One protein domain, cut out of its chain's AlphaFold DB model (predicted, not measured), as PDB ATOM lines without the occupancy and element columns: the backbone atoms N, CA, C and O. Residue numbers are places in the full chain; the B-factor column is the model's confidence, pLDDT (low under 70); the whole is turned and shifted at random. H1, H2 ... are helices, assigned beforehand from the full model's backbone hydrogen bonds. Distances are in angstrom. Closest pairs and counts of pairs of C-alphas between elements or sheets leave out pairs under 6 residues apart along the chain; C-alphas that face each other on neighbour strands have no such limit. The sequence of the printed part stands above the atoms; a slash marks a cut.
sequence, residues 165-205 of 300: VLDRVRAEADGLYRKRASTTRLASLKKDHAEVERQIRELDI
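AT A GLANCE: This is residues 165 to 205 of the 300 residues of the protein "AAA domain-containing protein" of Rhodobacter capsulatus (UniProt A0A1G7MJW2). The longer helix H2 and the shorter helix H1 follow each other nearly end to end in one line, making a thin rod, and the link between them, residues 177 to 184, makes a loop to one side of that line. The two helices meet only at the corner by this link, and much of each stands free. The printed part has 41 residues with two named helices, H1 then H2, and no named strand; its class is all helix. It is extended, with a radius of gyration of the C-alphas of 14.8 A and spans of 51 by 17 by 10 A.

IN THESE COORDINATES: H2 is the longest helix, residues 185 to 203, 27.0 A from first to last C-alpha; it begins at C-alpha 185 (41.053, 30.403, 44.439) and ends at C-alpha 203 (44.543, 52.799, 59.153). H1 is residues 165 to 176, 16.7 A from first to last C-alpha, and begins at C-alpha 165 (39.256, 17.780, 27.803).

HOW THE PARTS SIT: H2 and H1 only just touch, only at the corner by their link, with 3 pairs of C-alphas within 8 A. The closest C-alphas of the two are those of Leu 176 and Arg 185, 5.1 A apart. H1 touches with residues 175 to 176 alone, and H2 with residues 185 to 186 alone. Their lines stand at a shallow tilt of 20 degrees, and they run the same way. Their centres are 26.4 A apart. In H1 and H2 every O i to N i+4 pair is within hydrogen-bond range.

THE WHOLE: The two C-alphas farthest apart are those of Val 165 and Ile 205, at 51.7 A. Residues 192 to 205, of which 192 to 203 belong to H2, and residues 165 to 172 of H1 stand free. The printed part has no cut, and the link from H1 to H2, 8 residues, is short. The mean pLDDT of the printed part is 86.0, and residue 205 is under 70.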
ATOM      1  N   VAL A 165      39.145  16.314  27.897       77.44
ATOM      2  CA  VAL A 165      39.256  17.780  27.803       77.44
ATOM      3  C   VAL A 165      38.165  18.457  28.633       77.44
ATOM      4  O   VAL A 165      38.442  19.415  29.356       77.44
ATOM      5  N   LEU A 166      36.933  17.947  28.581       75.31
ATOM      6  CA  LEU A 166      35.820  18.505  29.344       75.31
ATOM      7  C   LEU A 166      35.998  18.305  30.856       75.31
ATOM      8  O   LEU A 166      35.727  19.225  31.630       75.31
ATOM      9  N   ASP A 167      36.479  17.137  31.280       81.94
ATOM     10  CA  ASP A 167      36.751  16.854  32.693       81.94
ATOM     11  C   ASP A 167      37.897  17.722  33.223       81.94
ATOM     12  O   ASP A 167      37.809  18.245  34.336       81.94
ATOM     13  N   ARG A 168      38.918  17.983  32.398       83.56
ATOM     14  CA  ARG A 168      39.989  18.938  32.713       83.56
ATOM     15  C   ARG A 168      39.445  20.351  32.917       83.56
ATOM     16  O   ARG A 168      39.724  20.970  33.941       83.56
ATOM     17  N   VAL A 169      38.611  20.831  31.996       85.81
ATOM     18  CA  VAL A 169      37.980  22.160  32.087       85.81
ATOM     19  C   VAL A 169      37.074  22.253  33.320       85.81
ATOM     20  O   VAL A 169      37.056  23.278  34.003       85.81
ATOM     21  N   ARG A 170      36.348  21.180  33.660       85.12
ATOM     22  CA  ARG A 170      35.541  21.110  34.890       85.12
ATOM     23  C   ARG A 170      36.405  21.164  36.145       85.12
ATOM     24  O   ARG A 170      36.065  21.910  37.057       85.12
ATOM     25  N   ALA A 171      37.515  20.428  36.188       87.19
ATOM     26  CA  ALA A 171      38.442  20.449  37.317       87.19
ATOM     27  C   ALA A 171      39.072  21.839  37.515       87.19
ATOM     28  O   ALA A 171      39.162  22.321  38.646       87.19
ATOM     29  N   GLU A 172      39.442  22.517  36.424       87.50
ATOM     30  CA  GLU A 172      39.917  23.906  36.459       87.50
ATOM     31  C   GLU A 172      38.834  24.860  36.982       87.50
ATOM     32  O   GLU A 172      39.094  25.658  37.888       87.50
ATOM     33  N   ALA A 173      37.603  24.748  36.474       88.69
ATOM     34  CA  ALA A 173      36.474  25.557  36.928       88.69
ATOM     35  C   ALA A 173      36.164  25.338  38.419       88.69
ATOM     36  O   ALA A 173      35.966  26.302  39.160       88.69
ATOM     37  N   ASP A 174      36.191  24.087  38.880       87.94
ATOM     38  CA  ASP A 174      35.997  23.721  40.283       87.94
ATOM     39  C   ASP A 174      37.115  24.248  41.193       87.94
ATOM     40  O   ASP A 174      36.852  24.638  42.336       87.94
ATOM     41  N   GLY A 175      38.358  24.290  40.702       88.31
ATOM     42  CA  GLY A 175      39.486  24.906  41.402       88.31
ATOM     43  C   GLY A 175      39.342  26.427  41.536       88.31
ATOM     44  O   GLY A 175      39.722  27.010  42.562       88.31
ATOM     45  N   LEU A 176      38.747  27.075  40.531       90.00
ATOM     46  CA  LEU A 176      38.446  28.507  40.551       90.00
ATOM     47  C   LEU A 176      37.304  28.833  41.518       90.00
ATOM     48  O   LEU A 176      37.456  29.724  42.364       90.00
ATOM     49  N   TYR A 177      36.177  28.124  41.411       86.44
ATOM     50  CA  TYR A 177      34.981  28.393  42.201       86.44
ATOM     51  C   TYR A 177      34.085  27.167  42.377       86.44
ATOM     52  O   TYR A 177      33.615  26.561  41.419       86.44
ATOM     53  N   ARG A 178      33.716  26.897  43.632       87.62
ATOM     54  CA  ARG A 178      32.690  25.915  43.983       87.62
ATOM     55  C   ARG A 178      31.819  26.447  45.113       87.62
ATOM     56  O   ARG A 178      32.306  27.008  46.099       87.62
ATOM     57  N   LYS A 179      30.502  26.263  44.985       79.50
ATOM     58  CA  LYS A 179      29.517  26.728  45.972       79.50
ATOM     59  C   LYS A 179      29.827  26.105  47.341       79.50
ATOM     60  O   LYS A 179      29.835  24.887  47.469       79.50
ATOM     61  N   ARG A 180      30.040  26.947  48.362       75.19
ATOM     62  CA  ARG A 180      30.395  26.576  49.755       75.19
ATOM     63  C   ARG A 180      31.798  25.980  49.967       75.19
ATOM     64  O   ARG A 180      32.093  25.574  51.085       75.19
ATOM     65  N   ALA A 181      32.673  25.955  48.961       82.31
ATOM     66  CA  ALA A 181      34.056  25.524  49.159       82.31
ATOM     67  C   ALA A 181      34.923  26.676  49.690       82.31
ATOM     68  O   ALA A 181      34.939  27.761  49.112       82.31
ATOM     69  N   SER A 182      35.664  26.432  50.771       77.81
ATOM     70  CA  SER A 182      36.543  27.417  51.422       77.81
ATOM     71  C   SER A 182      37.974  27.437  50.875       77.81
ATOM     72  O   SER A 182      38.728  28.351  51.190       77.81
ATOM     73  N   THR A 183      38.346  26.445  50.065       84.31
ATOM     74  CA  THR A 183      39.716  26.221  49.572       84.31
ATOM     75  C   THR A 183      39.933  26.646  48.118       84.31
ATOM     76  O   THR A 183      41.045  26.534  47.612       84.31
ATOM     77  N   THR A 184      38.892  27.123  47.429       91.56
ATOM     78  CA  THR A 184      38.999  27.557  46.024       91.56
ATOM     79  C   THR A 184      39.738  28.886  45.896       91.56
ATOM     80  O   THR A 184      39.775  29.686  46.839       91.56
ATOM     81  N   ARG A 185      40.302  29.160  44.710       88.62
ATOM     82  CA  ARG A 185      41.053  30.403  44.439       88.62
ATOM     83  C   ARG A 185      40.223  31.648  44.771       88.62
ATOM     84  O   ARG A 185      40.733  32.563  45.416       88.62
ATOM     85  N   LEU A 186      38.940  31.666  44.391       90.44
ATOM     86  CA  LEU A 186      38.044  32.788  44.683       90.44
ATOM     87  C   LEU A 186      37.759  32.939  46.184       90.44
ATOM     88  O   LEU A 186      37.674  34.062  46.680       90.44
ATOM     89  N   ALA A 187      37.629  31.830  46.919       89.56
ATOM     90  CA  ALA A 187      37.419  31.868  48.364       89.56
ATOM     91  C   ALA A 187      38.627  32.470  49.100       89.56
ATOM     92  O   ALA A 187      38.431  33.300  49.990       89.56
ATOM     93  N   SER A 188      39.854  32.120  48.687       89.88
ATOM     94  CA  SER A 188      41.085  32.744  49.198       89.88
ATOM     95  C   SER A 188      41.104  34.241  48.904       89.88
ATOM     96  O   SER A 188      41.177  35.039  49.832       89.88
ATOM     97  N   LEU A 189      40.916  34.634  47.638       92.25
ATOM     98  CA  LEU A 189      40.938  36.044  47.231       92.25
ATOM     99  C   LEU A 189      39.893  36.889  47.964       92.25
ATOM    100  O   LEU A 189      40.165  38.025  48.337       92.25
ATOM    101  N   LYS A 190      38.700  36.339  48.211       92.00
ATOM    102  CA  LYS A 190      37.659  37.032  48.979       92.00
ATOM    103  C   LYS A 190      38.076  37.255  50.435       92.00
ATOM    104  O   LYS A 190      37.740  38.288  51.011       92.00
ATOM    105  N   LYS A 191      38.786  36.292  51.027       91.19
ATOM    106  CA  LYS A 191      39.307  36.389  52.394       91.19
ATOM    107  C   LYS A 191      40.426  37.427  52.477       91.19
ATOM    108  O   LYS A 191      40.380  38.283  53.354       91.19
ATOM    109  N   ASP A 192      41.346  37.400  51.517       92.25
ATOM    110  CA  ASP A 192      42.443  38.365  51.410       92.25
ATOM    111  C   ASP A 192      41.902  39.787  51.195       92.25
ATOM    112  O   ASP A 192      42.317  40.722  51.874       92.25
ATOM    113  N   HIS A 193      40.897  39.954  50.331       93.56
ATOM    114  CA  HIS A 193      40.225  41.238  50.116       93.56
ATOM    115  C   HIS A 193      39.562  41.775  51.391       93.56
ATOM    116  O   HIS A 193      39.691  42.956  51.707       93.56
ATOM    117  N   ALA A 194      38.862  40.920  52.144       93.44
ATOM    118  CA  ALA A 194      38.228  41.324  53.397       93.44
ATOM    119  C   ALA A 194      39.256  41.767  54.454       93.44
ATOM    120  O   ALA A 194      38.995  42.703  55.211       93.44
ATOM    121  N   GLU A 195      40.420  41.116  54.487       93.31
ATOM    122  CA  GLU A 195      41.527  41.489  55.364       93.31
ATOM    123  C   GLU A 195      42.147  42.831  54.954       93.31
ATOM    124  O   GLU A 195      42.321  43.703  55.803       93.31
ATOM    125  N   VAL A 196      42.388  43.049  53.658       92.19
ATOM    126  CA  VAL A 196      42.869  44.344  53.145       92.19
ATOM    127  C   VAL A 196      41.871  45.462  53.457       92.19
ATOM    128  O   VAL A 196      42.264  46.513  53.953       92.19
ATOM    129  N   GLU A 197      40.572  45.242  53.256       92.12
ATOM    130  CA  GLU A 197      39.548  46.218  53.643       92.12
ATOM    131  C   GLU A 197      39.544  46.514  55.148       92.12
ATOM    132  O   GLU A 197      39.311  47.655  55.554       92.12
ATOM    133  N   ARG A 198      39.756  45.499  55.996       90.00
ATOM    134  CA  ARG A 198      39.856  45.683  57.450       90.00
ATOM    135  C   ARG A 198      41.055  46.563  57.790       90.00
ATOM    136  O   ARG A 198      40.888  47.519  58.539       90.00
ATOM    137  N   GLN A 199      42.213  46.283  57.197       87.44
ATOM    138  CA  GLN A 199      43.430  47.075  57.383       87.44
ATOM    139  C   GLN A 199      43.248  48.517  56.906       87.44
ATOM    140  O   GLN A 199      43.648  49.440  57.611       87.44
ATOM    141  N   ILE A 200      42.588  48.726  55.759       86.00
ATOM    142  CA  ILE A 200      42.231  50.067  55.283       86.00
ATOM    143  C   ILE A 200      41.365  50.763  56.329       86.00
ATOM    144  O   ILE A 200      41.724  51.843  56.761       86.00
ATOM    145  N   ARG A 201      40.281  50.142  56.810       82.12
ATOM    146  CA  ARG A 201      39.406  50.755  57.829       82.12
ATOM    147  C   ARG A 201      40.115  51.075  59.150       82.12
ATOM    148  O   ARG A 201      39.706  52.010  59.827       82.12
ATOM    149  N   GLU A 202      41.119  50.295  59.535       81.38
ATOM    150  CA  GLU A 202      41.900  50.525  60.760       81.38
ATOM    151  C   GLU A 202      42.915  51.658  60.614       81.38
ATOM    152  O   GLU A 202      43.122  52.422  61.556       81.38
ATOM    153  N   LEU A 203      43.550  51.764  59.446       77.06
ATOM    154  CA  LEU A 203      44.543  52.799  59.153       77.06
ATOM    155  C   LEU A 203      43.908  54.114  58.698       77.06
ATOM    156  O   LEU A 203      44.512  55.175  58.856       77.06
ATOM    157  N   ASP A 204      42.713  54.048  58.119       77.50
ATOM    158  CA  ASP A 204      42.007  55.205  57.598       77.50
ATOM    159  C   ASP A 204      41.454  56.029  58.763       77.50
ATOM    160  O   ASP A 204      40.391  55.770  59.337       77.50
ATOM    161  N   ILE A 205      42.222  57.044  59.148       69.56
ATOM    162  CA  ILE A 205      41.754  58.072  60.065       69.56
ATOM    163  C   ILE A 205      40.685  58.849  59.313       69.56
ATOM    164  O   ILE A 205      40.985  59.650  58.426       69.56
TER     165      ILE A 205